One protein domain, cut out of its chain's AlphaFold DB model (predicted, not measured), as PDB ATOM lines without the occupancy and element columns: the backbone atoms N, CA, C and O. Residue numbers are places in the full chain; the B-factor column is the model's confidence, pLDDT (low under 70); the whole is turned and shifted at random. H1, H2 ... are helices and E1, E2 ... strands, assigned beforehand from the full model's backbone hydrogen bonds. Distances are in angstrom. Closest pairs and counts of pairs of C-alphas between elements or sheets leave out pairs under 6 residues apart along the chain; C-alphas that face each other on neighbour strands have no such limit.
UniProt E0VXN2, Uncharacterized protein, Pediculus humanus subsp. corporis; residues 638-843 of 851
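Overview. This is residues 638 to 843 of the 851 residues of an uncharacterized protein of Pediculus humanus subsp. corporis (UniProt E0VXN2). A small head with a long arm of two helices: the head is a short three-stranded sheet with H6 over one face, H1 beside H6 and H9 crossing H6, while H7 and most of H8 form the arm, H7 running outward and H8 folding back into the head. H4 and H5 lie at the edge of the head away from the arm. The printed part has 206 residues, in the order H1 H2 E1 E2 E3 H3 H4 H5 H6 H7 H8 H9; the mixed sheet runs E1 E3 E2, and the class is mostly helix. The whole is loose, with a radius of gyration of the C-alphas of 23.2 A, and elongated, spanning 78 by 47 by 28 A.

Along the chain. Find C-alpha 638 at (-12.576, 35.060, 9.982), where H1 begins; it runs to residue 649, 16.3 A. H2 is residues 654 to 659, followed by strands E1, 660 to 665, E2, 671 to 673, and E3, 682 to 687. Next come H3, 688 to 691, H4, 700 to 706, H5, 717 to 727, and H6, 731 to 746, 23.3 A long. H7, 750 to 768, covers 27.6 A. Look for C-alpha 777 at (-14.782, 43.410, -57.766): H8 runs from there to 820, 61.9 A, with a kink of 27 degrees near residue 804. H9, 822 to 841, ends at (-20.207, 11.005, -9.521).

Arrangement. Look first at E1 and E3, parallel, with N 661 and O 682 at 2.8 A. E2 and E3 form an antiparallel hairpin, with N 685 and O 671 at 2.7 A. H1 and H6 on one face of this sheet make two layers, helices on one face of a sheet; H6 runs along the strands, at a height over the sheet of 9.9 A. H2 only grazes the sheet with residues 656 to 659. H6 is the hub, touching three helices. It touches H1 at a steep tilt of 56 degrees, closest at C-alphas 739 and 646, 6.1 A. It touches H9 about perpendicular at 86 degrees, closest at C-alphas 733 and 827, 3.7 A. It touches H8 through H8's residues 809 to 817, closest at C-alphas 740 and 813, 6.5 A. H8 and H9 touch only at the corner, closest at C-alphas 818 and 825, 5.4 A. H7 and H8 are near each other, with 20 pairs of C-alphas within 10 A. H3 only just touches H1, with 3 pairs of C-alphas within 8 A, the closest being 691 and 639, 6.5 A. H4 and H5 are close but not clearly touching, closest at C-alphas 703 and 724, 7.2 A. Every O i to N i+4 pair is within hydrogen-bond range in H1, H2, H4, H5, H6, H8 and H9; H7 has 14 of 15, and H3 is too short for one.

Size, cuts and confidence. The C-alphas farthest apart are those of Asn 696 and Lys 775, 78.1 A. The printed part has no cut and no long link. Mean pLDDT of the printed part is 72.6; 102 residues are under 70, among them 693 to 728 and 761 to 784.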
ATOM      1  N   ASN A 638     -13.474  36.204  10.190       81.38
ATOM      2  CA  ASN A 638     -12.576  35.060   9.982       81.38
ATOM      3  C   ASN A 638     -12.191  34.869   8.502       81.38
ATOM      4  O   ASN A 638     -11.037  34.585   8.195       81.38
ATOM      5  N   VAL A 639     -13.129  35.063   7.574       85.06
ATOM      6  CA  VAL A 639     -12.880  34.933   6.131       85.06
ATOM      7  C   VAL A 639     -12.150  36.158   5.582       85.06
ATOM      8  O   VAL A 639     -11.305  36.019   4.703       85.06
ATOM      9  N   SER A 640     -12.432  37.351   6.111       85.50
ATOM     10  CA  SER A 640     -11.679  38.561   5.762       85.50
ATOM     11  C   SER A 640     -10.212  38.449   6.191       85.50
ATOM     12  O   SER A 640      -9.321  38.752   5.398       85.50
ATOM     13  N   ASN A 641      -9.961  37.953   7.405       87.69
ATOM     14  CA  ASN A 641      -8.614  37.702   7.918       87.69
ATOM     15  C   ASN A 641      -7.896  36.640   7.083       87.69
ATOM     16  O   ASN A 641      -6.756  36.846   6.691       87.69
ATOM     17  N   LEU A 642      -8.595  35.572   6.687       90.12
ATOM     18  CA  LEU A 642      -8.038  34.549   5.804       90.12
ATOM     19  C   LEU A 642      -7.570  35.115   4.451       90.12
ATOM     20  O   LEU A 642      -6.524  34.717   3.944       90.12
ATOM     21  N   VAL A 643      -8.336  36.029   3.843       90.38
ATOM     22  CA  VAL A 643      -7.938  36.676   2.579       90.38
ATOM     23  C   VAL A 643      -6.710  37.567   2.790       90.38
ATOM     24  O   VAL A 643      -5.803  37.545   1.961       90.38
ATOM     25  N   LEU A 644      -6.655  38.311   3.900       89.88
ATOM     26  CA  LEU A 644      -5.489  39.121   4.271       89.88
ATOM     27  C   LEU A 644      -4.243  38.257   4.495       89.88
ATOM     28  O   LEU A 644      -3.189  38.574   3.947       89.88
ATOM     29  N   ASP A 645      -4.371  37.141   5.210       91.69
ATOM     30  CA  ASP A 645      -3.281  36.191   5.445       91.69
ATOM     31  C   ASP A 645      -2.730  35.646   4.129       91.69
ATOM     32  O   ASP A 645      -1.523  35.659   3.912       91.69
ATOM     33  N   VAL A 646      -3.606  35.261   3.195       93.06
ATOM     34  CA  VAL A 646      -3.179  34.791   1.870       93.06
ATOM     35  C   VAL A 646      -2.437  35.880   1.090       93.06
ATOM     36  O   VAL A 646      -1.430  35.596   0.445       93.06
ATOM     37  N   MET A 647      -2.904  37.130   1.139       92.56
ATOM     38  CA  MET A 647      -2.223  38.249   0.476       92.56
ATOM     39  C   MET A 647      -0.843  38.535   1.090       92.56
ATOM     40  O   MET A 647       0.100  38.849   0.357       92.56
ATOM     41  N   ASN A 648      -0.713  38.370   2.408       91.12
ATOM     42  CA  ASN A 648       0.557  38.479   3.121       91.12
ATOM     43  C   ASN A 648       1.508  37.325   2.764       91.12
ATOM     44  O   ASN A 648       2.672  37.576   2.451       91.12
ATOM     45  N   ASP A 649       1.008  36.086   2.724       92.00
ATOM     46  CA  ASP A 649       1.764  34.888   2.332       92.00
ATOM     47  C   ASP A 649       2.315  35.029   0.897       92.00
ATOM     48  O   ASP A 649       3.471  34.697   0.623       92.00
ATOM     49  N   MET A 650       1.530  35.622  -0.014       91.19
ATOM     50  CA  MET A 650       1.935  35.944  -1.392       91.19
ATOM     51  C   MET A 650       2.886  37.151  -1.515       91.19
ATOM     52  O   MET A 650       3.349  37.448  -2.620       91.19
ATOM     53  N   LYS A 651       3.193  37.847  -0.411       91.06
ATOM     54  CA  LYS A 651       4.057  39.042  -0.353       91.06
ATOM     55  C   LYS A 651       3.580  40.195  -1.250       91.06
ATOM     56  O   LYS A 651       4.390  40.835  -1.924       91.06
ATOM     57  N   LEU A 652       2.270  40.454  -1.279       88.81
ATOM     58  CA  LEU A 652       1.712  41.629  -1.960       88.81
ATOM     59  C   LEU A 652       2.106  42.924  -1.236       88.81
ATOM     60  O   LEU A 652       2.247  42.940  -0.016       88.81
ATOM     61  N   ASN A 653       2.275  44.021  -1.977       86.38
ATOM     62  CA  ASN A 653       2.520  45.329  -1.359       86.38
ATOM     63  C   ASN A 653       1.201  46.000  -0.910       86.38
ATOM     64  O   ASN A 653       0.110  45.603  -1.321       86.38
ATOM     65  N   ASN A 654       1.291  47.043  -0.077       84.50
ATOM     66  CA  ASN A 654       0.108  47.720   0.478       84.50
ATOM     67  C   ASN A 654      -0.805  48.334  -0.598       84.50
ATOM     68  O   ASN A 654      -2.022  48.366  -0.422       84.50
ATOM     69  N   ASP A 655      -0.243  48.793  -1.719       81.19
ATOM     70  CA  ASP A 655      -1.024  49.354  -2.826       81.19
ATOM     71  C   ASP A 655      -1.836  48.270  -3.547       81.19
ATOM     72  O   ASP A 655      -3.006  48.476  -3.863       81.19
ATOM     73  N   GLU A 656      -1.247  47.093  -3.760       82.62
ATOM     74  CA  GLU A 656      -1.926  45.926  -4.321       82.62
ATOM     75  C   GLU A 656      -3.024  45.423  -3.382       82.62
ATOM     76  O   GLU A 656      -4.135  45.174  -3.843       82.62
ATOM     77  N   ILE A 657      -2.756  45.340  -2.075       85.19
ATOM     78  CA  ILE A 657      -3.748  44.929  -1.067       85.19
ATOM     79  C   ILE A 657      -4.958  45.875  -1.080       85.19
ATOM     80  O   ILE A 657      -6.096  45.414  -1.126       85.19
ATOM     81  N   ASN A 658      -4.729  47.191  -1.135       83.50
ATOM     82  CA  ASN A 658      -5.795  48.202  -1.181       83.50
ATOM     83  C   ASN A 658      -6.654  48.141  -2.457       83.50
ATOM     84  O   ASN A 658      -7.763  48.683  -2.489       83.50
ATOM     85  N   LEU A 659      -6.151  47.512  -3.522       85.19
ATOM     86  CA  LEU A 659      -6.893  47.318  -4.763       85.19
ATOM     87  C   LEU A 659      -7.770  46.064  -4.743       85.19
ATOM     88  O   LEU A 659      -8.632  45.956  -5.616       85.19
ATOM     89  N   VAL A 660      -7.598  45.143  -3.788       85.06
ATOM     90  CA  VAL A 660      -8.422  43.933  -3.666       85.06
ATOM     91  C   VAL A 660      -9.653  44.207  -2.799       85.06
ATOM     92  O   VAL A 660      -9.551  44.511  -1.617       85.06
ATOM     93  N   GLU A 661     -10.843  44.060  -3.377       85.19
ATOM     94  CA  GLU A 661     -12.132  44.214  -2.698       85.19
ATOM     95  C   GLU A 661     -12.902  42.888  -2.735       85.19
ATOM     96  O   GLU A 661     -13.114  42.306  -3.800       85.19
ATOM     97  N   THR A 662     -13.321  42.371  -1.583       85.00
ATOM     98  CA  THR A 662     -14.001  41.072  -1.493       85.00
ATOM     99  C   THR A 662     -15.522  41.228  -1.581       85.00
ATOM    100  O   THR A 662     -16.117  42.119  -0.979       85.00
ATOM    101  N   ILE A 663     -16.182  40.357  -2.349       82.19
ATOM    102  CA  ILE A 663     -17.641  40.354  -2.536       82.19
ATOM    103  C   ILE A 663     -18.206  38.945  -2.371       82.19
ATOM    104  O   ILE A 663     -17.559  37.965  -2.720       82.19
ATOM    105  N   VAL A 664     -19.441  38.811  -1.886       81.19
ATOM    106  CA  VAL A 664     -20.080  37.490  -1.739       81.19
ATOM    107  C   VAL A 664     -20.643  36.996  -3.075       81.19
ATOM    108  O   VAL A 664     -21.455  37.675  -3.699       81.19
ATOM    109  N   VAL A 665     -20.291  35.791  -3.521       74.06
ATOM    110  CA  VAL A 665     -20.799  35.223  -4.787       74.06
ATOM    111  C   VAL A 665     -21.610  33.945  -4.584       74.06
ATOM    112  O   VAL A 665     -21.588  33.311  -3.531       74.06
ATOM    113  N   LYS A 666     -22.394  33.585  -5.606       69.44
ATOM    114  CA  LYS A 666     -23.101  32.299  -5.670       69.44
ATOM    115  C   LYS A 666     -22.198  31.260  -6.340       69.44
ATOM    116  O   LYS A 666     -21.550  31.589  -7.330       69.44
ATOM    117  N   GLY A 667     -22.233  30.021  -5.857       69.50
ATOM    118  CA  GLY A 667     -21.405  28.915  -6.347       69.50
ATOM    119  C   GLY A 667     -20.560  28.306  -5.229       69.50
ATOM    120  O   GLY A 667     -20.819  28.578  -4.059       69.50
ATOM    121  N   ILE A 668     -19.581  27.485  -5.611       71.50
ATOM    122  CA  ILE A 668     -18.656  26.785  -4.699       71.50
ATOM    123  C   ILE A 668     -17.233  27.368  -4.801       71.50
ATOM    124  O   ILE A 668     -16.478  27.309  -3.831       71.50
ATOM    125  N   ASP A 669     -16.902  27.985  -5.942       74.50
ATOM    126  CA  ASP A 669     -15.546  28.429  -6.278       74.50
ATOM    127  C   ASP A 669     -15.340  29.929  -6.079       74.50
ATOM    128  O   ASP A 669     -16.234  30.745  -6.344       74.50
ATOM    129  N   VAL A 670     -14.127  30.281  -5.653       84.25
ATOM    130  CA  VAL A 670     -13.651  31.665  -5.645       84.25
ATOM    131  C   VAL A 670     -13.458  32.110  -7.089       84.25
ATOM    132  O   VAL A 670     -12.995  31.341  -7.925       84.25
ATOM    133  N   LYS A 671     -13.843  33.349  -7.397       83.62
ATOM    134  CA  LYS A 671     -13.632  33.941  -8.725       83.62
ATOM    135  C   LYS A 671     -13.154  35.362  -8.591       83.62
ATOM    136  O   LYS A 671     -13.692  36.095  -7.769       83.62
ATOM    137  N   HIS A 672     -12.238  35.793  -9.441       85.44
ATOM    138  CA  HIS A 672     -11.862  37.201  -9.509       85.44
ATOM    139  C   HIS A 672     -12.489  37.930 -10.709       85.44
ATOM    140  O   HIS A 672     -12.786  37.348 -11.755       85.44
ATOM    141  N   PHE A 673     -12.694  39.239 -10.561       80.00
ATOM    142  CA  PHE A 673     -13.037  40.156 -11.642       80.00
ATOM    143  C   PHE A 673     -12.161  41.405 -11.553       80.00
ATOM    144  O   PHE A 673     -12.219  42.145 -10.575       80.00
ATOM    145  N   GLY A 674     -11.371  41.661 -12.590       75.75
ATOM    146  CA  GLY A 674     -10.362  42.722 -12.595       75.75
ATOM    147  C   GLY A 674      -8.960  42.148 -12.771       75.75
ATOM    148  O   GLY A 674      -8.787  40.936 -12.842       75.75
ATOM    149  N   ILE A 675      -7.971  43.027 -12.898       75.62
ATOM    150  CA  ILE A 675      -6.565  42.656 -13.091       75.62
ATOM    151  C   ILE A 675      -5.767  43.431 -12.056       75.62
ATOM    152  O   ILE A 675      -5.821  44.662 -12.043       75.62
ATOM    153  N   LEU A 676      -5.036  42.716 -11.209       75.69
ATOM    154  CA  LEU A 676      -4.182  43.319 -10.198       75.69
ATOM    155  C   LEU A 676      -2.893  43.812 -10.877       75.69
ATOM    156  O   LEU A 676      -2.194  43.024 -11.511       75.69
ATOM    157  N   GLY A 677      -2.611  45.118 -10.806       67.12
ATOM    158  CA  GLY A 677      -1.422  45.747 -11.415       67.12
ATOM    159  C   GLY A 677      -1.705  46.747 -12.549       67.12
ATOM    160  O   GLY A 677      -0.842  47.552 -12.887       67.12
ATOM    161  N   PHE A 678      -2.924  46.778 -13.094       60.81
ATOM    162  CA  PHE A 678      -3.451  47.971 -13.773       60.81
ATOM    163  C   PHE A 678      -4.182  48.791 -12.705       60.81
ATOM    164  O   PHE A 678      -4.748  48.187 -11.809       60.81
ATOM    165  N   SER A 679      -4.191  50.126 -12.760       59.00
ATOM    166  CA  SER A 679      -4.735  51.051 -11.733       59.00
ATOM    167  C   SER A 679      -6.258  50.958 -11.448       59.00
ATOM    168  O   SER A 679      -6.920  51.952 -11.156       59.00
ATOM    169  N   LYS A 680      -6.851  49.766 -11.558       68.94
ATOM    170  CA  LYS A 680      -8.247  49.409 -11.320       68.94
ATOM    171  C   LYS A 680      -8.331  48.403 -10.168       68.94
ATOM    172  O   LYS A 680      -7.441  47.581  -9.990       68.94
ATOM    173  N   LYS A 681      -9.440  48.442  -9.430       80.62
ATOM    174  CA  LYS A 681      -9.733  47.490  -8.348       80.62
ATOM    175  C   LYS A 681      -9.929  46.058  -8.870       80.62
ATOM    176  O   LYS A 681     -10.551  45.865  -9.920       80.62
ATOM    177  N   LEU A 682      -9.445  45.078  -8.109       84.12
ATOM    178  CA  LEU A 682      -9.714  43.649  -8.241       84.12
ATOM    179  C   LEU A 682     -10.868  43.272  -7.307       84.12
ATOM    180  O   LEU A 682     -10.753  43.432  -6.100       84.12
ATOM    181  N   TYR A 683     -11.952  42.723  -7.843       86.62
ATOM    182  CA  TYR A 683     -13.040  42.178  -7.034       86.62
ATOM    183  C   TYR A 683     -12.866  40.672  -6.864       86.62
ATOM    184  O   TYR A 683     -12.909  39.936  -7.852       86.62
ATOM    185  N   LEU A 684     -12.703  40.204  -5.630       88.81
ATOM    186  CA  LEU A 684     -12.588  38.786  -5.306       88.81
ATOM    187  C   LEU A 684     -13.925  38.252  -4.779       88.81
ATOM    188  O   LEU A 684     -14.383  38.596  -3.692       88.81
ATOM    189  N   GLY A 685     -14.570  37.411  -5.574       87.56
ATOM    190  CA  GLY A 685     -15.827  36.757  -5.259       87.56
ATOM    191  C   GLY A 685     -15.645  35.552  -4.347       87.56
ATOM    192  O   GLY A 685     -15.193  34.508  -4.810       87.56
ATOM    193  N   ILE A 686     -16.065  35.671  -3.088       87.19
ATOM    194  CA  ILE A 686     -16.030  34.610  -2.079       87.19
ATOM    195  C   ILE A 686     -17.407  33.936  -1.959       87.19
ATOM    196  O   ILE A 686     -18.404  34.614  -1.682       87.19
ATOM    197  N   PRO A 687     -17.514  32.615  -2.167       83.12
ATOM    198  CA  PRO A 687     -18.785  31.917  -2.060       83.12
ATOM    199  C   PRO A 687     -19.158  31.590  -0.604       83.12
ATOM    200  O   PRO A 687     -18.310  31.469   0.280       83.12
ATOM    201  N   LYS A 688     -20.462  31.441  -0.336       78.81
ATOM    202  CA  LYS A 688     -21.001  31.303   1.035       78.81
ATOM    203  C   LYS A 688     -20.511  30.070   1.800       78.81
ATOM    204  O   LYS A 688     -20.526  30.083   3.023       78.81
ATOM    205  N   ASN A 689     -20.064  29.017   1.120       79.31
ATOM    206  CA  ASN A 689     -19.473  27.839   1.764       79.31
ATOM    207  C   ASN A 689     -18.156  28.147   2.506       79.31
ATOM    208  O   ASN A 689     -17.736  27.354   3.341       79.31
ATOM    209  N   TYR A 690     -17.531  29.307   2.268       83.81
ATOM    210  CA  TYR A 690     -16.319  29.729   2.978       83.81
ATOM    211  C   TYR A 690     -16.614  30.260   4.385       83.81
ATOM    212  O   TYR A 690     -15.692  30.363   5.189       83.81
ATOM    213  N   PHE A 691     -17.879  30.564   4.700       83.56
ATOM    214  CA  PHE A 691     -18.284  31.243   5.937       83.56
ATOM    215  C   PHE A 691     -18.449  30.293   7.124       83.56
ATOM    216  O   PHE A 691     -18.611  30.740   8.257       83.56
ATOM    217  N   TYR A 692     -18.435  28.988   6.861       76.06
ATOM    218  CA  TYR A 692     -18.690  27.961   7.854       76.06
ATOM    219  C   TYR A 692     -17.411  27.189   8.171       76.06
ATOM    220  O   TYR A 692     -16.627  26.859   7.273       76.06
ATOM    221  N   ASP A 693     -17.256  26.887   9.457       67.69
ATOM    222  CA  ASP A 693     -16.132  26.122  10.009       67.69
ATOM    223  C   ASP A 693     -16.581  24.746  10.550       67.69
ATOM    224  O   ASP A 693     -15.744  23.933  10.924       67.69
ATOM    225  N   ASP A 694     -17.895  24.469  10.579       66.00
ATOM    226  CA  ASP A 694     -18.488  23.224  11.097       66.00
ATOM    227  C   ASP A 694     -19.747  22.820  10.299       66.00
ATOM    228  O   ASP A 694     -20.564  23.673   9.933       66.00
ATOM    229  N   GLU A 695     -19.909  21.510  10.084       59.94
ATOM    230  CA  GLU A 695     -21.017  20.857   9.379       59.94
ATOM    231  C   GLU A 695     -22.383  21.162  10.006       59.94
ATOM    232  O   GLU A 695     -23.372  21.370   9.302       59.94
ATOM    233  N   ASN A 696     -22.426  21.293  11.333       59.50
ATOM    234  CA  ASN A 696     -23.671  21.468  12.086       59.50
ATOM    235  C   ASN A 696     -24.264  22.887  12.015       59.50
ATOM    236  O   ASN A 696     -25.368  23.116  12.511       59.50
ATOM    237  N   LYS A 697     -23.545  23.855  11.431       61.06
ATOM    238  CA  LYS A 697     -23.963  25.269  11.376       61.06
ATOM    239  C   LYS A 697     -24.684  25.658  10.079       61.06
ATOM    240  O   LYS A 697     -25.179  26.778  10.001       61.06
ATOM    241  N   VAL A 698     -24.758  24.769   9.081       62.44
ATOM    242  CA  VAL A 698     -25.386  25.047   7.775       62.44
ATOM    243  C   VAL A 698     -26.799  24.483   7.732       62.44
ATOM    244  O   VAL A 698     -27.007  23.276   7.850       62.44
ATOM    245  N   THR A 699     -27.793  25.344   7.517       65.06
ATOM    246  CA  THR A 699     -29.183  24.896   7.361       65.06
ATOM    247  C   THR A 699     -29.395  24.184   6.021       65.06
ATOM    248  O   THR A 699     -28.747  24.487   5.016       65.06
ATOM    249  N   GLU A 700     -30.368  23.272   5.948       63.12
ATOM    250  CA  GLU A 700     -30.689  22.558   4.701       63.12
ATOM    251  C   GLU A 700     -31.085  23.516   3.556       63.12
ATOM    252  O   GLU A 700     -30.761  23.284   2.389       63.12
ATOM    253  N   SER A 701     -31.717  24.648   3.889       60.22
ATOM    254  CA  SER A 701     -32.019  25.726   2.943       60.22
ATOM    255  C   SER A 701     -30.773  26.422   2.387       60.22
ATOM    256  O   SER A 701     -30.739  26.769   1.205       60.22
ATOM    257  N   GLU A 702     -29.739  26.618   3.207       63.28
ATOM    258  CA  GLU A 702     -28.477  27.235   2.782       63.28
ATOM    259  C   GLU A 702     -27.659  26.278   1.923       63.28
ATOM    260  O   GLU A 702     -27.137  26.688   0.887       63.28
ATOM    261  N   PHE A 703     -27.638  24.992   2.279       66.38
ATOM    262  CA  PHE A 703     -27.022  23.941   1.473       66.38
ATOM    263  C   PHE A 703     -27.620  23.882   0.055       66.38
ATOM    264  O   PHE A 703     -26.889  23.947  -0.938       66.38
ATOM    265  N   LYS A 704     -28.957  23.888  -0.061       65.88
ATOM    266  CA  LYS A 704     -29.654  23.942  -1.362       65.88
ATOM    267  C   LYS A 704     -29.376  25.243  -2.127       65.88
ATOM    268  O   LYS A 704     -29.299  25.233  -3.353       65.88
ATOM    269  N   SER A 705     -29.179  26.366  -1.429       65.19
ATOM    270  CA  SER A 705     -28.798  27.636  -2.063       65.19
ATOM    271  C   SER A 705     -27.366  27.634  -2.604       65.19
ATOM    272  O   SER A 705     -27.119  28.281  -3.625       65.19
ATOM    273  N   ILE A 706     -26.423  26.973  -1.928       64.44
ATOM    274  CA  ILE A 706     -25.024  26.857  -2.376       64.44
ATOM    275  C   ILE A 706     -24.961  26.027  -3.667       64.44
ATOM    276  O   ILE A 706     -24.265  26.400  -4.610       64.44
ATOM    277  N   LEU A 707     -25.767  24.964  -3.752       63.75
ATOM    278  CA  LEU A 707     -25.794  24.014  -4.867       63.75
ATOM    279  C   LEU A 707     -26.888  24.284  -5.913       63.75
ATOM    280  O   LEU A 707     -27.233  23.389  -6.675       63.75
ATOM    281  N   LYS A 708     -27.423  25.509  -6.013       57.28
ATOM    282  CA  LYS A 708     -28.576  25.852  -6.881       57.28
ATOM    283  C   LYS A 708     -28.405  25.503  -8.376       57.28
ATOM    284  O   LYS A 708     -29.396  25.443  -9.097       57.28
ATOM    285  N   ASN A 709     -27.173  25.286  -8.839       54.50
ATOM    286  CA  ASN A 709     -26.861  24.889 -10.219       54.50
ATOM    287  C   ASN A 709     -26.711  23.364 -10.409       54.50
ATOM    288  O   ASN A 709     -26.547  22.913 -11.539       54.50
ATOM    289  N   VAL A 710     -26.760  22.578  -9.331       58.09
ATOM    290  CA  VAL A 710     -26.728  21.110  -9.342       58.09
ATOM    291  C   VAL A 710     -28.166  20.606  -9.244       58.09
ATOM    292  O   VAL A 710     -28.944  21.094  -8.426       58.09
ATOM    293  N   ASN A 711     -28.552  19.653 -10.091       56.44
ATOM    294  CA  ASN A 711     -29.913  19.121 -10.084       56.44
ATOM    295  C   ASN A 711     -30.073  18.107  -8.940       56.44
ATOM    296  O   ASN A 711     -29.868  16.906  -9.128       56.44
ATOM    297  N   LEU A 712     -30.392  18.623  -7.750       58.09
ATOM    298  CA  LEU A 712     -30.483  17.862  -6.499       58.09
ATOM    299  C   LEU A 712     -31.586  16.788  -6.516       58.09
ATOM    300  O   LEU A 712     -31.490  15.821  -5.770       58.09
ATOM    301  N   ASP A 713     -32.580  16.897  -7.403       55.34
ATOM    302  CA  ASP A 713     -33.712  15.958  -7.497       55.34
ATOM    303  C   ASP A 713     -33.314  14.558  -8.015       55.34
ATOM    304  O   ASP A 713     -34.135  13.642  -8.034       55.34
ATOM    305  N   LYS A 714     -32.062  14.379  -8.461       55.97
ATOM    306  CA  LYS A 714     -31.519  13.105  -8.968       55.97
ATOM    307  C   LYS A 714     -30.515  12.431  -8.024       55.97
ATOM    308  O   LYS A 714     -29.896  11.454  -8.428       55.97
ATOM    309  N   ILE A 715     -30.321  12.969  -6.822       63.41
ATOM    310  CA  ILE A 715     -29.264  12.559  -5.888       63.41
ATOM    311  C   ILE A 715     -29.866  11.682  -4.783       63.41
ATOM    312  O   ILE A 715     -30.920  12.010  -4.241       63.41
ATOM    313  N   SER A 716     -29.222  10.559  -4.450       63.38
ATOM    314  CA  SER A 716     -29.681   9.688  -3.356       63.38
ATOM    315  C   SER A 716     -29.448  10.328  -1.976       63.38
ATOM    316  O   SER A 716     -28.580  11.182  -1.806       63.38
ATOM    317  N   PHE A 717     -30.200   9.914  -0.950       62.03
ATOM    318  CA  PHE A 717     -30.058  10.466   0.410       62.03
ATOM    319  C   PHE A 717     -28.643  10.263   0.996       62.03
ATOM    320  O   PHE A 717     -28.126  11.123   1.713       62.03
ATOM    321  N   GLU A 718     -27.983   9.149   0.663       61.31
ATOM    322  CA  GLU A 718     -26.596   8.889   1.063       61.31
ATOM    323  C   GLU A 718     -25.603   9.801   0.329       61.31
ATOM    324  O   GLU A 718     -24.684  10.340   0.949       61.31
ATOM    325  N   GLU A 719     -25.818  10.054  -0.964       61.94
ATOM    326  CA  GLU A 719     -25.020  11.004  -1.747       61.94
ATOM    327  C   GLU A 719     -25.198  12.447  -1.269       61.94
ATOM    328  O   GLU A 719     -24.219  13.189  -1.198       61.94
ATOM    329  N   GLU A 720     -26.413  12.850  -0.880       64.56
ATOM    330  CA  GLU A 720     -26.673  14.178  -0.314       64.56
ATOM    331  C   GLU A 720     -25.893  14.374   0.992       64.56
ATOM    332  O   GLU A 720     -25.305  15.433   1.213       64.56
ATOM    333  N   LYS A 721     -25.818  13.339   1.839       65.56
ATOM    334  CA  LYS A 721     -25.033  13.363   3.081       65.56
ATOM    335  C   LYS A 721     -23.528  13.465   2.806       65.56
ATOM    336  O   LYS A 721     -22.821  14.196   3.498       65.56
ATOM    337  N   ILE A 722     -23.033  12.784   1.772       65.12
ATOM    338  CA  ILE A 722     -21.626  12.870   1.347       65.12
ATOM    339  C   ILE A 722     -21.309  14.248   0.745       65.12
ATOM    340  O   ILE A 722     -20.256  14.816   1.042       65.12
ATOM    341  N   LEU A 723     -22.213  14.810  -0.062       65.69
ATOM    342  CA  LEU A 723     -22.085  16.152  -0.632       65.69
ATOM    343  C   LEU A 723     -22.139  17.234   0.447       65.69
ATOM    344  O   LEU A 723     -21.308  18.138   0.416       65.69
ATOM    345  N   LYS A 724     -23.039  17.115   1.436       63.88
ATOM    346  CA  LYS A 724     -23.069  17.982   2.627       63.88
ATOM    347  C   LYS A 724     -21.707  18.023   3.289       63.88
ATOM    348  O   LYS A 724     -21.137  19.101   3.390       63.88
ATOM    349  N   LYS A 725     -21.121  16.861   3.572       64.06
ATOM    350  CA  LYS A 725     -19.800  16.742   4.195       64.06
ATOM    351  C   LYS A 725     -18.649  17.356   3.378       64.06
ATOM    352  O   LYS A 725     -17.629  17.717   3.953       64.06
ATOM    353  N   ARG A 726     -18.782  17.470   2.049       61.84
ATOM    354  CA  ARG A 726     -17.719  17.958   1.141       61.84
ATOM    355  C   ARG A 726     -17.911  19.378   0.604       61.84
ATOM    356  O   ARG A 726     -16.957  19.936   0.076       61.84
ATOM    357  N   VAL A 727     -19.091  19.984   0.767       60.12
ATOM    358  CA  VAL A 727     -19.281  21.436   0.567       60.12
ATOM    359  C   VAL A 727     -18.487  22.242   1.609       60.12
ATOM    360  O   VAL A 727     -18.120  23.389   1.351       60.12
ATOM    361  N   PHE A 728     -18.150  21.622   2.745       67.69
ATOM    362  CA  PHE A 728     -17.183  22.140   3.709       67.69
ATOM    363  C   PHE A 728     -15.762  22.019   3.164       67.69
ATOM    364  O   PHE A 728     -15.216  20.928   3.000       67.69
ATOM    365  N   ILE A 729     -15.156  23.172   2.899       70.94
ATOM    366  CA  ILE A 729     -13.780  23.270   2.426       70.94
ATOM    367  C   ILE A 729     -12.890  23.535   3.642       70.94
ATOM    368  O   ILE A 729     -13.132  24.478   4.393       70.94
ATOM    369  N   SER A 730     -11.863  22.706   3.848       81.25
ATOM    370  CA  SER A 730     -10.871  22.934   4.912       81.25
ATOM    371  C   SER A 730     -10.178  24.289   4.741       81.25
ATOM    372  O   SER A 730      -9.995  24.739   3.610       81.25
ATOM    373  N   GLU A 731      -9.700  24.888   5.827       82.81
ATOM    374  CA  GLU A 731      -8.988  26.171   5.785       82.81
ATOM    375  C   GLU A 731      -7.814  26.180   4.786       82.81
ATOM    376  O   GLU A 731      -7.685  27.108   3.992       82.81
ATOM    377  N   LYS A 732      -7.037  25.089   4.711       86.38
ATOM    378  CA  LYS A 732      -5.929  24.928   3.746       86.38
ATOM    379  C   LYS A 732      -6.389  24.991   2.289       86.38
ATOM    380  O   LYS A 732      -5.752  25.616   1.447       86.38
ATOM    381  N   ALA A 733      -7.525  24.368   1.989       83.94
ATOM    382  CA  ALA A 733      -8.125  24.417   0.659       83.94
ATOM    383  C   ALA A 733      -8.721  25.804   0.353       83.94
ATOM    384  O   ALA A 733      -8.585  26.279  -0.773       83.94
ATOM    385  N   LYS A 734      -9.288  26.498   1.355       89.44
ATOM    386  CA  LYS A 734      -9.714  27.899   1.206       89.44
ATOM    387  C   LYS A 734      -8.511  28.797   0.854       89.44
ATOM    388  O   LYS A 734      -8.612  29.580  -0.089       89.44
ATOM    389  N   LYS A 735      -7.365  28.634   1.542       90.00
ATOM    390  CA  LYS A 735      -6.117  29.379   1.263       90.00
ATOM    391  C   LYS A 735      -5.632  29.192  -0.174       90.00
ATOM    392  O   LYS A 735      -5.387  30.178  -0.863       90.00
ATOM    393  N   TYR A 736      -5.542  27.943  -0.641       89.69
ATOM    394  CA  TYR A 736      -5.119  27.649  -2.015       89.69
ATOM    395  C   TYR A 736      -6.051  28.290  -3.053       89.69
ATOM    396  O   TYR A 736      -5.572  28.954  -3.969       89.69
ATOM    397  N   ALA A 737      -7.374  28.152  -2.900       87.69
ATOM    398  CA  ALA A 737      -8.330  28.673  -3.879       87.69
ATOM    399  C   ALA A 737      -8.265  30.205  -4.013       87.69
ATOM    400  O   ALA A 737      -8.298  30.735  -5.123       87.69
ATOM    401  N   ILE A 738      -8.130  30.912  -2.887       90.81
ATOM    402  CA  ILE A 738      -7.969  32.372  -2.858       90.81
ATOM    403  C   ILE A 738      -6.654  32.776  -3.538       90.81
ATOM    404  O   ILE A 738      -6.655  33.645  -4.410       90.81
ATOM    405  N   ALA A 739      -5.544  32.126  -3.177       90.44
ATOM    406  CA  ALA A 739      -4.224  32.453  -3.711       90.44
ATOM    407  C   ALA A 739      -4.129  32.205  -5.222       90.44
ATOM    408  O   ALA A 739      -3.547  33.012  -5.948       90.44
ATOM    409  N   ASN A 740      -4.747  31.124  -5.702       88.50
ATOM    410  CA  ASN A 740      -4.795  30.791  -7.121       88.50
ATOM    411  C   ASN A 740      -5.490  31.888  -7.941       88.50
ATOM    412  O   ASN A 740      -4.947  32.360  -8.937       88.50
ATOM    413  N   GLU A 741      -6.649  32.369  -7.492       87.94
ATOM    414  CA  GLU A 741      -7.388  33.422  -8.200       87.94
ATOM    415  C   GLU A 741      -6.644  34.766  -8.196       87.94
ATOM    416  O   GLU A 741      -6.610  35.465  -9.213       87.94
ATOM    417  N   ILE A 742      -5.981  35.114  -7.089       88.88
ATOM    418  CA  ILE A 742      -5.138  36.315  -7.013       88.88
ATOM    419  C   ILE A 742      -3.941  36.194  -7.968       88.88
ATOM    420  O   ILE A 742      -3.659  37.135  -8.714       88.88
ATOM    421  N   TYR A 743      -3.270  35.038  -8.010       87.69
ATOM    422  CA  TYR A 743      -2.150  34.789  -8.922       87.69
ATOM    423  C   TYR A 743      -2.581  34.895 -10.391       87.69
ATOM    424  O   TYR A 743      -1.950  35.596 -11.189       87.69
ATOM    425  N   LEU A 744      -3.710  34.276 -10.748       82.25
ATOM    426  CA  LEU A 744      -4.270  34.348 -12.098       82.25
ATOM    427  C   LEU A 744      -4.600  35.789 -12.514       82.25
ATOM    428  O   LEU A 744      -4.382  36.147 -13.677       82.25
ATOM    429  N   SER A 745      -5.043  36.627 -11.572       82.62
ATOM    430  CA  SER A 745      -5.334  38.042 -11.829       82.62
ATOM    431  C   SER A 745      -4.096  38.881 -12.171       82.62
ATOM    432  O   SER A 745      -4.231  39.886 -12.868       82.62
ATOM    433  N   LYS A 746      -2.893  38.476 -11.732       79.88
ATOM    434  CA  LYS A 746      -1.627  39.173 -12.034       79.88
ATOM    435  C   LYS A 746      -1.071  38.828 -13.421       79.88
ATOM    436  O   LYS A 746      -0.424  39.655 -14.058       79.88
ATOM    437  N   HIS A 747      -1.349  37.630 -13.941       71.81
ATOM    438  CA  HIS A 747      -0.702  37.093 -15.150       71.81
ATOM    439  C   HIS A 747      -1.623  37.069 -16.393       71.81
ATOM    440  O   HIS A 747      -1.703  36.094 -17.153       71.81
ATOM    441  N   PHE A 748      -2.317  38.187 -16.642       65.12
ATOM    442  CA  PHE A 748      -3.323  38.343 -17.704       65.12
ATOM    443  C   PHE A 748      -2.753  38.847 -19.053       65.12
ATOM    444  O   PHE A 748      -3.154  39.877 -19.590       65.12
ATOM    445  N   THR A 749      -1.811  38.109 -19.645       57.31
ATOM    446  CA  THR A 749      -1.090  38.493 -20.883       57.31
ATOM    447  C   THR A 749      -1.885  38.337 -22.196       57.31
ATOM    448  O   THR A 749      -1.517  38.916 -23.217       57.31
ATOM    449  N   PHE A 750      -3.008  37.608 -22.197       52.12
ATOM    450  CA  PHE A 750      -3.712  37.198 -23.426       52.12
ATOM    451  C   PHE A 750      -4.583  38.295 -24.063       52.12
ATOM    452  O   PHE A 750      -4.623  38.425 -25.287       52.12
ATOM    453  N   TYR A 751      -5.259  39.127 -23.261       55.41
ATOM    454  CA  TYR A 751      -6.137  40.171 -23.813       55.41
ATOM    455  C   TYR A 751      -5.355  41.273 -24.524       55.41
ATOM    456  O   TYR A 751      -5.826  41.797 -25.526       55.41
ATOM    457  N   ILE A 752      -4.149  41.595 -24.051       57.47
ATOM    458  CA  ILE A 752      -3.321  42.641 -24.659       57.47
ATOM    459  C   ILE A 752      -2.842  42.193 -26.043       57.47
ATOM    460  O   ILE A 752      -2.989  42.941 -27.005       57.47
ATOM    461  N   GLN A 753      -2.373  40.950 -26.187       56.12
ATOM    462  CA  GLN A 753      -1.982  40.414 -27.496       56.12
ATOM    463  C   GLN A 753      -3.191  40.255 -28.429       56.12
ATOM    464  O   GLN A 753      -3.119  40.650 -29.591       56.12
ATOM    465  N   GLY A 754      -4.335  39.776 -27.924       57.09
ATOM    466  CA  GLY A 754      -5.572  39.676 -28.703       57.09
ATOM    467  C   GLY A 754      -6.086  41.029 -29.213       57.09
ATOM    468  O   GLY A 754      -6.453  41.142 -30.381       57.09
ATOM    469  N   ILE A 755      -6.041  42.072 -28.376       60.81
ATOM    470  CA  ILE A 755      -6.407  43.445 -28.750       60.81
ATOM    471  C   ILE A 755      -5.411  44.021 -29.764       60.81
ATOM    472  O   ILE A 755      -5.841  44.641 -30.734       60.81
ATOM    473  N   ILE A 756      -4.104  43.786 -29.601       66.06
ATOM    474  CA  ILE A 756      -3.082  44.231 -30.564       66.06
ATOM    475  C   ILE A 756      -3.333  43.603 -31.941       66.06
ATOM    476  O   ILE A 756      -3.376  44.322 -32.939       66.06
ATOM    477  N   PHE A 757      -3.590  42.294 -32.014       61.16
ATOM    478  CA  PHE A 757      -3.914  41.631 -33.283       61.16
ATOM    479  C   PHE A 757      -5.253  42.098 -33.875       61.16
ATOM    480  O   PHE A 757      -5.364  42.234 -35.094       61.16
ATOM    481  N   TRP A 758      -6.246  42.416 -33.038       60.94
ATOM    482  CA  TRP A 758      -7.516  42.997 -33.486       60.94
ATOM    483  C   TRP A 758      -7.334  44.402 -34.077       60.94
ATOM    484  O   TRP A 758      -7.869  44.697 -35.146       60.94
ATOM    485  N   ILE A 759      -6.507  45.241 -33.449       68.19
ATOM    486  CA  ILE A 759      -6.135  46.567 -33.963       68.19
ATOM    487  C   ILE A 759      -5.384  46.437 -35.296       68.19
ATOM    488  O   ILE A 759      -5.710  47.148 -36.247       68.19
ATOM    489  N   VAL A 760      -4.441  45.494 -35.416       70.88
ATOM    490  CA  VAL A 760      -3.733  45.211 -36.682       70.88
ATOM    491  C   VAL A 760      -4.706  44.742 -37.773       70.88
ATOM    492  O   VAL A 760      -4.598  45.177 -38.921       70.88
ATOM    493  N   GLY A 761      -5.702  43.922 -37.424       64.81
ATOM    494  CA  GLY A 761      -6.777  43.499 -38.329       64.81
ATOM    495  C   GLY A 761      -7.668  44.655 -38.802       64.81
ATOM    496  O   GLY A 761      -8.015  44.739 -39.981       64.81
ATOM    497  N   ILE A 762      -8.000  45.600 -37.920       64.94
ATOM    498  CA  ILE A 762      -8.760  46.802 -38.297       64.94
ATOM    499  C   ILE A 762      -7.920  47.699 -39.211       64.94
ATOM    500  O   ILE A 762      -8.407  48.120 -40.262       64.94
ATOM    501  N   LEU A 763      -6.655  47.953 -38.871       67.06
ATOM    502  CA  LEU A 763      -5.758  48.795 -39.668       67.06
ATOM    503  C   LEU A 763      -5.506  48.210 -41.067       67.06
ATOM    504  O   LEU A 763      -5.503  48.956 -42.051       67.06
ATOM    505  N   SER A 764      -5.374  46.885 -41.192       63.00
ATOM    506  CA  SER A 764      -5.273  46.226 -42.502       63.00
ATOM    507  C   SER A 764      -6.575  46.338 -43.310       63.00
ATOM    508  O   SER A 764      -6.528  46.609 -44.512       63.00
ATOM    509  N   SER A 765      -7.742  46.267 -42.656       61.88
ATOM    510  CA  SER A 765      -9.048  46.484 -43.300       61.88
ATOM    511  C   SER A 765      -9.294  47.941 -43.729       61.88
ATOM    512  O   SER A 765      -9.985  48.193 -44.716       61.88
ATOM    513  N   MET A 766      -8.698  48.926 -43.046       62.59
ATOM    514  CA  MET A 766      -8.813  50.338 -43.429       62.59
ATOM    515  C   MET A 766      -8.020  50.659 -44.703       62.59
ATOM    516  O   MET A 766      -8.507  51.438 -45.523       62.59
ATOM    517  N   LYS A 767      -6.874  49.998 -44.946       59.81
ATOM    518  CA  LYS A 767      -6.149  50.096 -46.231       59.81
ATOM    519  C   LYS A 767      -6.988  49.612 -47.425       59.81
ATOM    520  O   LYS A 767      -6.812  50.119 -48.528       59.81
ATOM    521  N   LEU A 768      -7.946  48.704 -47.215       56.47
ATOM    522  CA  LEU A 768      -8.844  48.205 -48.266       56.47
ATOM    523  C   LEU A 768      -9.911  49.225 -48.698       56.47
ATOM    524  O   LEU A 768     -10.324  49.202 -49.853       56.47
ATOM    525  N   LYS A 769     -10.319  50.165 -47.829       53.06
ATOM    526  CA  LYS A 769     -11.258  51.246 -48.201       53.06
ATOM    527  C   LYS A 769     -10.649  52.286 -49.153       53.06
ATOM    528  O   LYS A 769     -11.402  53.013 -49.793       53.06
ATOM    529  N   LEU A 770      -9.318  52.346 -49.264       56.12
ATOM    530  CA  LEU A 770      -8.618  53.194 -50.239       56.12
ATOM    531  C   LEU A 770      -8.685  52.630 -51.667       56.12
ATOM    532  O   LEU A 770      -8.494  53.371 -52.629       56.12
ATOM    533  N   TYR A 771      -9.002  51.342 -51.828       57.47
ATOM    534  CA  TYR A 771      -9.249  50.737 -53.132       57.47
ATOM    535  C   TYR A 771     -10.730  50.842 -53.481       57.47
ATOM    536  O   TYR A 771     -11.586  50.300 -52.792       57.47
ATOM    537  N   ASN A 772     -11.038  51.545 -54.571       58.72
ATOM    538  CA  ASN A 772     -12.409  51.809 -54.995       58.72
ATOM    539  C   ASN A 772     -13.104  50.487 -55.407       58.72
ATOM    540  O   ASN A 772     -12.815  49.958 -56.488       58.72
ATOM    541  N   PRO A 773     -14.026  49.928 -54.594       58.94
ATOM    542  CA  PRO A 773     -14.509  48.552 -54.757       58.94
ATOM    543  C   PRO A 773     -15.349  48.352 -56.026       58.94
ATOM    544  O   PRO A 773     -15.562  47.225 -56.460       58.94
ATOM    545  N   LYS A 774     -15.786  49.449 -56.660       59.41
ATOM    546  CA  LYS A 774     -16.503  49.435 -57.940       59.41
ATOM    547  C   LYS A 774     -15.601  49.183 -59.156       59.41
ATOM    548  O   LYS A 774     -16.117  48.756 -60.180       59.41
ATOM    549  N   LYS A 775     -14.285  49.432 -59.068       62.56
ATOM    550  CA  LYS A 775     -13.351  49.236 -60.198       62.56
ATOM    551  C   LYS A 775     -12.773  47.818 -60.284       62.56
ATOM    552  O   LYS A 775     -12.488  47.366 -61.385       62.56
ATOM    553  N   HIS A 776     -12.627  47.104 -59.162       63.88
ATOM    554  CA  HIS A 776     -12.024  45.761 -59.130       63.88
ATOM    555  C   HIS A 776     -12.782  44.806 -58.184       63.88
ATOM    556  O   HIS A 776     -12.323  44.530 -57.071       63.88
ATOM    557  N   PRO A 777     -13.943  44.270 -58.606       67.12
ATOM    558  CA  PRO A 777     -14.782  43.410 -57.766       67.12
ATOM    559  C   PRO A 777     -14.113  42.077 -57.388       67.12
ATOM    560  O   PRO A 777     -14.401  41.520 -56.329       67.12
ATOM    561  N   SER A 778     -13.170  41.584 -58.200       66.62
ATOM    562  CA  SER A 778     -12.382  40.383 -57.895       66.62
ATOM    563  C   SER A 778     -11.478  40.574 -56.673       66.62
ATOM    564  O   SER A 778     -11.421  39.687 -55.823       66.62
ATOM    565  N   VAL A 779     -10.833  41.737 -56.533       66.88
ATOM    566  CA  VAL A 779      -9.944  42.061 -55.403       66.88
ATOM    567  C   VAL A 779     -10.744  42.222 -54.112       66.88
ATOM    568  O   VAL A 779     -10.351  41.696 -53.073       66.88
ATOM    569  N   ALA A 780     -11.914  42.866 -54.179       65.00
ATOM    570  CA  ALA A 780     -12.820  42.988 -53.036       65.00
ATOM    571  C   ALA A 780     -13.329  41.616 -52.558       65.00
ATOM    572  O   ALA A 780     -13.344  41.345 -51.356       65.00
ATOM    573  N   LYS A 781     -13.674  40.720 -53.493       69.25
ATOM    574  CA  LYS A 781     -14.114  39.352 -53.188       69.25
ATOM    575  C   LYS A 781     -12.996  38.520 -52.547       69.25
ATOM    576  O   LYS A 781     -13.233  37.909 -51.509       69.25
ATOM    577  N   HIS A 782     -11.778  38.542 -53.094       69.19
ATOM    578  CA  HIS A 782     -10.630  37.834 -52.503       69.19
ATOM    579  C   HIS A 782     -10.265  38.378 -51.118       69.19
ATOM    580  O   HIS A 782     -10.003  37.604 -50.205       69.19
ATOM    581  N   SER A 783     -10.330  39.698 -50.933       66.75
ATOM    582  CA  SER A 783     -10.053  40.334 -49.641       66.75
ATOM    583  C   SER A 783     -11.101  39.976 -48.584       66.75
ATOM    584  O   SER A 783     -10.756  39.734 -47.430       66.75
ATOM    585  N   TYR A 784     -12.376  39.881 -48.974       68.69
ATOM    586  CA  TYR A 784     -13.444  39.421 -48.088       68.69
ATOM    587  C   TYR A 784     -13.229  37.968 -47.646       68.69
ATOM    588  O   TYR A 784     -13.296  37.678 -46.453       68.69
ATOM    589  N   PHE A 785     -12.904  37.064 -48.575       73.19
ATOM    590  CA  PHE A 785     -12.596  35.673 -48.225       73.19
ATOM    591  C   PHE A 785     -11.321  35.545 -47.389       73.19
ATOM    592  O   PHE A 785     -11.277  34.719 -46.482       73.19
ATOM    593  N   PHE A 786     -10.309  36.380 -47.632       74.69
ATOM    594  CA  PHE A 786      -9.109  36.434 -46.799       74.69
ATOM    595  C   PHE A 786      -9.435  36.865 -45.363       74.69
ATOM    596  O   PHE A 786      -9.012  36.199 -44.425       74.69
ATOM    597  N   LEU A 787     -10.251  37.909 -45.173       71.31
ATOM    598  CA  LEU A 787     -10.704  38.345 -43.844       71.31
ATOM    599  C   LEU A 787     -11.555  37.280 -43.142       71.31
ATOM    600  O   LEU A 787     -11.390  37.061 -41.944       71.31
ATOM    601  N   LEU A 788     -12.432  36.591 -43.880       72.81
ATOM    602  CA  LEU A 788     -13.262  35.513 -43.341       72.81
ATOM    603  C   LEU A 788     -12.406  34.317 -42.888       72.81
ATOM    604  O   LEU A 788     -12.597  33.804 -41.786       72.81
ATOM    605  N   ASN A 789     -11.426  33.912 -43.701       73.62
ATOM    606  CA  ASN A 789     -10.487  32.841 -43.360       73.62
ATOM    607  C   ASN A 789      -9.553  33.241 -42.215       73.62
ATOM    608  O   ASN A 789      -9.275  32.419 -41.348       73.62
ATOM    609  N   PHE A 790      -9.112  34.499 -42.158       74.19
ATOM    610  CA  PHE A 790      -8.304  35.004 -41.050       74.19
ATOM    611  C   PHE A 790      -9.099  35.027 -39.743       74.19
ATOM    612  O   PHE A 790      -8.580  34.637 -38.703       74.19
ATOM    613  N   TYR A 791     -10.382  35.402 -39.790       70.88
ATOM    614  CA  TYR A 791     -11.281  35.310 -38.641       70.88
ATOM    615  C   TYR A 791     -11.497  33.851 -38.201       70.88
ATOM    616  O   TYR A 791     -11.444  33.546 -37.010       70.88
ATOM    617  N   GLY A 792     -11.666  32.925 -39.151       74.00
ATOM    618  CA  GLY A 792     -11.740  31.484 -38.880       74.00
ATOM    619  C   GLY A 792     -10.460  30.921 -38.250       74.00
ATOM    620  O   GLY A 792     -10.509  30.229 -37.238       74.00
ATOM    621  N   PHE A 793      -9.292  31.276 -38.787       74.50
ATOM    622  CA  PHE A 793      -8.003  30.869 -38.231       74.50
ATOM    623  C   PHE A 793      -7.762  31.484 -36.850       74.50
ATOM    624  O   PHE A 793      -7.338  30.780 -35.942       74.50
ATOM    625  N   TYR A 794      -8.085  32.766 -36.659       70.69
ATOM    626  CA  TYR A 794      -7.959  33.446 -35.370       70.69
ATOM    627  C   TYR A 794      -8.861  32.814 -34.312       70.69
ATOM    628  O   TYR A 794      -8.400  32.527 -33.215       70.69
ATOM    629  N   THR A 795     -10.125  32.531 -34.640       69.44
ATOM    630  CA  THR A 795     -11.037  31.850 -33.708       69.44
ATOM    631  C   THR A 795     -10.520  30.462 -33.337       69.44
ATOM    632  O   THR A 795     -10.489  30.128 -32.154       69.44
ATOM    633  N   MET A 796     -10.016  29.685 -34.300       73.06
ATOM    634  CA  MET A 796      -9.415  28.377 -34.029       73.06
ATOM    635  C   MET A 796      -8.113  28.479 -33.215       73.06
ATOM    636  O   MET A 796      -7.925  27.719 -32.266       73.06
ATOM    637  N   PHE A 797      -7.250  29.452 -33.517       71.62
ATOM    638  CA  PHE A 797      -6.026  29.737 -32.768       71.62
ATOM    639  C   PHE A 797      -6.337  30.182 -31.339       71.62
ATOM    640  O   PHE A 797      -5.692  29.705 -30.414       71.62
ATOM    641  N   CYS A 798      -7.348  31.025 -31.122       62.50
ATOM    642  CA  CYS A 798      -7.810  31.400 -29.788       62.50
ATOM    643  C   CYS A 798      -8.325  30.189 -29.008       62.50
ATOM    644  O   CYS A 798      -7.998  30.063 -27.835       62.50
ATOM    645  N   ILE A 799      -9.076  29.281 -29.643       67.19
ATOM    646  CA  ILE A 799      -9.574  28.053 -29.001       67.19
ATOM    647  C   ILE A 799      -8.417  27.111 -28.625       67.19
ATOM    648  O   ILE A 799      -8.375  26.604 -27.503       67.19
ATOM    649  N   LEU A 800      -7.466  26.887 -29.537       61.16
ATOM    650  CA  LEU A 800      -6.292  26.038 -29.303       61.16
ATOM    651  C   LEU A 800      -5.352  26.645 -28.255       61.16
ATOM    652  O   LEU A 800      -4.912  25.950 -27.341       61.16
ATOM    653  N   SER A 801      -5.103  27.953 -28.344       61.16
ATOM    654  CA  SER A 801      -4.290  28.700 -27.383       61.16
ATOM    655  C   SER A 801      -4.941  28.717 -26.006       61.16
ATOM    656  O   SER A 801      -4.253  28.521 -25.016       61.16
ATOM    657  N   TYR A 802      -6.265  28.879 -25.917       62.91
ATOM    658  CA  TYR A 802      -6.986  28.823 -24.645       62.91
ATOM    659  C   TYR A 802      -6.783  27.480 -23.931       62.91
ATOM    660  O   TYR A 802      -6.486  27.470 -22.739       62.91
ATOM    661  N   LYS A 803      -6.859  26.356 -24.658       58.97
ATOM    662  CA  LYS A 803      -6.626  25.020 -24.086       58.97
ATOM    663  C   LYS A 803      -5.166  24.793 -23.672       58.97
ATOM    664  O   LYS A 803      -4.923  24.368 -22.551       58.97
ATOM    665  N   LEU A 804      -4.202  25.099 -24.543       56.56
ATOM    666  CA  LEU A 804      -2.771  24.877 -24.272       56.56
ATOM    667  C   LEU A 804      -2.227  25.797 -23.167       56.56
ATOM    668  O   LEU A 804      -1.476  25.351 -22.301       56.56
ATOM    669  N   LEU A 805      -2.625  27.073 -23.165       58.12
ATOM    670  CA  LEU A 805      -2.224  28.019 -22.122       58.12
ATOM    671  C   LEU A 805      -2.988  27.812 -20.814       58.12
ATOM    672  O   LEU A 805      -2.436  28.145 -19.771       58.12
ATOM    673  N   GLY A 806      -4.211  27.271 -20.845       61.91
ATOM    674  CA  GLY A 806      -4.923  26.845 -19.639       61.91
ATOM    675  C   GLY A 806      -4.082  25.852 -18.839       61.91
ATOM    676  O   GLY A 806      -3.720  26.138 -17.700       61.91
ATOM    677  N   SER A 807      -3.649  24.763 -19.482       61.53
ATOM    678  CA  SER A 807      -2.794  23.746 -18.856       61.53
ATOM    679  C   SER A 807      -1.448  24.302 -18.374       61.53
ATOM    680  O   SER A 807      -0.996  23.960 -17.283       61.53
ATOM    681  N   TYR A 808      -0.811  25.190 -19.148       60.91
ATOM    682  CA  TYR A 808       0.452  25.825 -18.745       60.91
ATOM    683  C   TYR A 808       0.284  26.767 -17.541       60.91
ATOM    684  O   TYR A 808       1.130  26.794 -16.649       60.91
ATOM    685  N   LYS A 809      -0.810  27.540 -17.490       63.22
ATOM    686  CA  LYS A 809      -1.090  28.480 -16.395       63.22
ATOM    687  C   LYS A 809      -1.428  27.775 -15.096       63.22
ATOM    688  O   LYS A 809      -0.926  28.212 -14.070       63.22
ATOM    689  N   LEU A 810      -2.230  26.711 -15.156       66.00
ATOM    690  CA  LEU A 810      -2.489  25.844 -14.006       66.00
ATOM    691  C   LEU A 810      -1.162  25.294 -13.473       66.00
ATOM    692  O   LEU A 810      -0.811  25.572 -12.338       66.00
ATOM    693  N   SER A 811      -0.324  24.716 -14.339       69.94
ATOM    694  CA  SER A 811       0.994  24.207 -13.933       69.94
ATOM    695  C   SER A 811       1.933  25.282 -13.352       69.94
ATOM    696  O   SER A 811       2.670  25.014 -12.403       69.94
ATOM    697  N   SER A 812       1.915  26.508 -13.889       75.12
ATOM    698  CA  SER A 812       2.705  27.626 -13.355       75.12
ATOM    699  C   SER A 812       2.166  28.145 -12.020       75.12
ATOM    700  O   SER A 812       2.970  28.462 -11.144       75.12
ATOM    701  N   ALA A 813       0.843  28.239 -11.871       79.69
ATOM    702  CA  ALA A 813       0.198  28.620 -10.623       79.69
ATOM    703  C   ALA A 813       0.469  27.570  -9.544       79.69
ATOM    704  O   ALA A 813       0.922  27.931  -8.466       79.69
ATOM    705  N   ASP A 814       0.318  26.285  -9.858       80.19
ATOM    706  CA  ASP A 814       0.583  25.179  -8.934       80.19
ATOM    707  C   ASP A 814       2.041  25.181  -8.456       80.19
ATOM    708  O   ASP A 814       2.304  25.071  -7.260       80.19
ATOM    709  N   SER A 815       2.999  25.411  -9.361       83.25
ATOM    710  CA  SER A 815       4.420  25.537  -9.006       83.25
ATOM    711  C   SER A 815       4.692  26.726  -8.071       83.25
ATOM    712  O   SER A 815       5.412  26.593  -7.078       83.25
ATOM    713  N   TYR A 816       4.077  27.884  -8.337       87.44
ATOM    714  CA  TYR A 816       4.203  29.061  -7.476       87.44
ATOM    715  C   TYR A 816       3.537  28.847  -6.110       87.44
ATOM    716  O   TYR A 816       4.157  29.093  -5.079       87.44
ATOM    717  N   LEU A 817       2.304  28.345  -6.076       87.62
ATOM    718  CA  LEU A 817       1.564  28.095  -4.840       87.62
ATOM    719  C   LEU A 817       2.242  27.020  -3.983       87.62
ATOM    720  O   LEU A 817       2.287  27.158  -2.763       87.62
ATOM    721  N   ALA A 818       2.857  26.005  -4.597       86.69
ATOM    722  CA  ALA A 818       3.675  25.026  -3.888       86.69
ATOM    723  C   ALA A 818       4.895  25.664  -3.196       86.69
ATOM    724  O   ALA A 818       5.311  25.195  -2.135       86.69
ATOM    725  N   SER A 819       5.438  26.756  -3.749       88.44
ATOM    726  CA  SER A 819       6.547  27.503  -3.138       88.44
ATOM    727  C   SER A 819       6.142  28.341  -1.917       88.44
ATOM    728  O   SER A 819       7.010  28.700  -1.122       88.44
ATOM    729  N   LEU A 820       4.843  28.620  -1.727       87.56
ATOM    730  CA  LEU A 820       4.330  29.390  -0.584       87.56
ATOM    731  C   LEU A 820       4.283  28.573   0.720       87.56
ATOM    732  O   LEU A 820       4.280  29.154   1.802       87.56
ATOM    733  N   GLY A 821       4.270  27.237   0.645       90.00
ATOM    734  CA  GLY A 821       4.363  26.365   1.820       90.00
ATOM    735  C   GLY A 821       3.561  25.066   1.722       90.00
ATOM    736  O   GLY A 821       2.764  24.847   0.809       90.00
ATOM    737  N   SER A 822       3.743  24.188   2.713       85.88
ATOM    738  CA  SER A 822       3.101  22.864   2.761       85.88
ATOM    739  C   SER A 822       1.575  22.924   2.894       85.88
ATOM    740  O   SER A 822       0.888  21.997   2.456       85.88
ATOM    741  N   ASP A 823       1.031  24.014   3.441       86.19
ATOM    742  CA  ASP A 823      -0.411  24.223   3.571       86.19
ATOM    743  C   ASP A 823      -1.104  24.409   2.218       86.19
ATOM    744  O   ASP A 823      -2.178  23.845   2.008       86.19
ATOM    745  N   TYR A 824      -0.468  25.103   1.270       87.75
ATOM    746  CA  TYR A 824      -0.992  25.298  -0.085       87.75
ATOM    747  C   TYR A 824      -0.999  23.990  -0.883       87.75
ATOM    748  O   TYR A 824      -2.001  23.663  -1.516       87.75
ATOM    749  N   VAL A 825       0.057  23.178  -0.750       85.31
ATOM    750  CA  VAL A 825       0.149  21.836  -1.362       85.31
ATOM    751  C   VAL A 825      -0.916  20.887  -0.801       85.31
ATOM    752  O   VAL A 825      -1.522  20.091  -1.522       85.31
ATOM    753  N   GLN A 826      -1.167  20.939   0.510       84.12
ATOM    754  CA  GLN A 826      -2.239  20.153   1.122       84.12
ATOM    755  C   GLN A 826      -3.624  20.651   0.692       84.12
ATOM    756  O   GLN A 826      -4.511  19.828   0.458       84.12
ATOM    757  N   GLY A 827      -3.799  21.968   0.550       84.06
ATOM    758  CA  GLY A 827      -5.018  22.590   0.036       84.06
ATOM    759  C   GLY A 827      -5.368  22.130  -1.379       84.06
ATOM    760  O   GLY A 827      -6.487  21.666  -1.605       84.06
ATOM    761  N   GLU A 828      -4.401  22.158  -2.295       82.81
ATOM    762  CA  GLU A 828      -4.536  21.674  -3.675       82.81
ATOM    763  C   GLU A 828      -5.020  20.216  -3.722       82.81
ATOM    764  O   GLU A 828      -6.024  19.891  -4.359       82.81
ATOM    765  N   ARG A 829      -4.367  19.322  -2.961       81.56
ATOM    766  CA  ARG A 829      -4.742  17.898  -2.884       81.56
ATOM    767  C   ARG A 829      -6.179  17.692  -2.412       81.56
ATOM    768  O   ARG A 829      -6.832  16.735  -2.834       81.56
ATOM    769  N   LEU A 830      -6.669  18.542  -1.511       79.38
ATOM    770  CA  LEU A 830      -8.039  18.469  -1.006       79.38
ATOM    771  C   LEU A 830      -9.052  18.938  -2.057       79.38
ATOM    772  O   LEU A 830     -10.078  18.278  -2.229       79.38
ATOM    773  N   ILE A 831      -8.738  19.996  -2.812       76.31
ATOM    774  CA  ILE A 831      -9.570  20.451  -3.933       76.31
ATOM    775  C   ILE A 831      -9.601  19.400  -5.045       76.31
ATOM    776  O   ILE A 831     -10.683  19.018  -5.477       76.31
ATOM    777  N   LEU A 832      -8.459  18.838  -5.445       73.88
ATOM    778  CA  LEU A 832      -8.399  17.787  -6.469       73.88
ATOM    779  C   LEU A 832      -9.206  16.542  -6.076       73.88
ATOM    780  O   LEU A 832      -9.912  15.965  -6.903       73.88
ATOM    781  N   LYS A 833      -9.170  16.138  -4.799       74.06
ATOM    782  CA  LYS A 833     -10.019  15.048  -4.282       74.06
ATOM    783  C   LYS A 833     -11.512  15.370  -4.360       74.06
ATOM    784  O   LYS A 833     -12.316  14.459  -4.566       74.06
ATOM    785  N   MET A 834     -11.887  16.633  -4.160       71.88
ATOM    786  CA  MET A 834     -13.267  17.095  -4.301       71.88
ATOM    787  C   MET A 834     -13.696  17.092  -5.775       71.88
ATOM    788  O   MET A 834     -14.729  16.511  -6.097       71.88
ATOM    789  N   VAL A 835     -12.875  17.651  -6.665       68.12
ATOM    790  CA  VAL A 835     -13.137  17.735  -8.110       68.12
ATOM    791  C   VAL A 835     -13.227  16.347  -8.744       68.12
ATOM    792  O   VAL A 835     -14.211  16.053  -9.416       68.12
ATOM    793  N   ASN A 836     -12.276  15.449  -8.468       68.31
ATOM    794  CA  ASN A 836     -12.298  14.080  -8.996       68.31
ATOM    795  C   ASN A 836     -13.532  13.294  -8.539       68.31
ATOM    796  O   ASN A 836     -14.093  12.518  -9.305       68.31
ATOM    797  N   PHE A 837     -13.987  13.505  -7.302       67.88
ATOM    798  CA  PHE A 837     -15.236  12.915  -6.828       67.88
ATOM    799  C   PHE A 837     -16.433  13.465  -7.611       67.88
ATOM    800  O   PHE A 837     -17.200  12.696  -8.171       67.88
ATOM    801  N   LEU A 838     -16.549  14.789  -7.725       64.94
ATOM    802  CA  LEU A 838     -17.636  15.438  -8.458       64.94
ATOM    803  C   LEU A 838     -17.690  15.020  -9.939       64.94
ATOM    804  O   LEU A 838     -18.774  14.753 -10.454       64.94
ATOM    805  N   LEU A 839     -16.538  14.903 -10.605       64.31
ATOM    806  CA  LEU A 839     -16.439  14.437 -11.992       64.31
ATOM    807  C   LEU A 839     -16.832  12.962 -12.146       64.31
ATOM    808  O   LEU A 839     -17.536  12.622 -13.097       64.31
ATOM    809  N   ASN A 840     -16.433  12.099 -11.207       64.56
ATOM    810  CA  ASN A 840     -16.766  10.672 -11.237       64.56
ATOM    811  C   ASN A 840     -18.237  10.399 -10.885       64.56
ATOM    812  O   ASN A 840     -18.831   9.466 -11.419       64.56
ATOM    813  N   THR A 841     -18.829  11.199  -9.996       60.09
ATOM    814  CA  THR A 841     -20.207  11.005  -9.521       60.09
ATOM    815  C   THR A 841     -21.239  11.730 -10.397       60.09
ATOM    816  O   THR A 841     -22.342  11.221 -10.581       60.09
ATOM    817  N   TYR A 842     -20.895  12.876 -11.003       63.00
ATOM    818  CA  TYR A 842     -21.814  13.690 -11.820       63.00
ATOM    819  C   TYR A 842     -21.194  14.167 -13.154       63.00
ATOM    820  O   TYR A 842     -21.161  15.373 -13.435       63.00
ATOM    821  N   PRO A 843     -20.767  13.246 -14.040       52.44
ATOM    822  CA  PRO A 843     -19.996  13.569 -15.248       52.44
ATOM    823  C   PRO A 843     -20.728  14.501 -16.234       52.44
ATOM    824  O   PRO A 843     -20.094  15.230 -16.992       52.44
TER     825      PRO A 843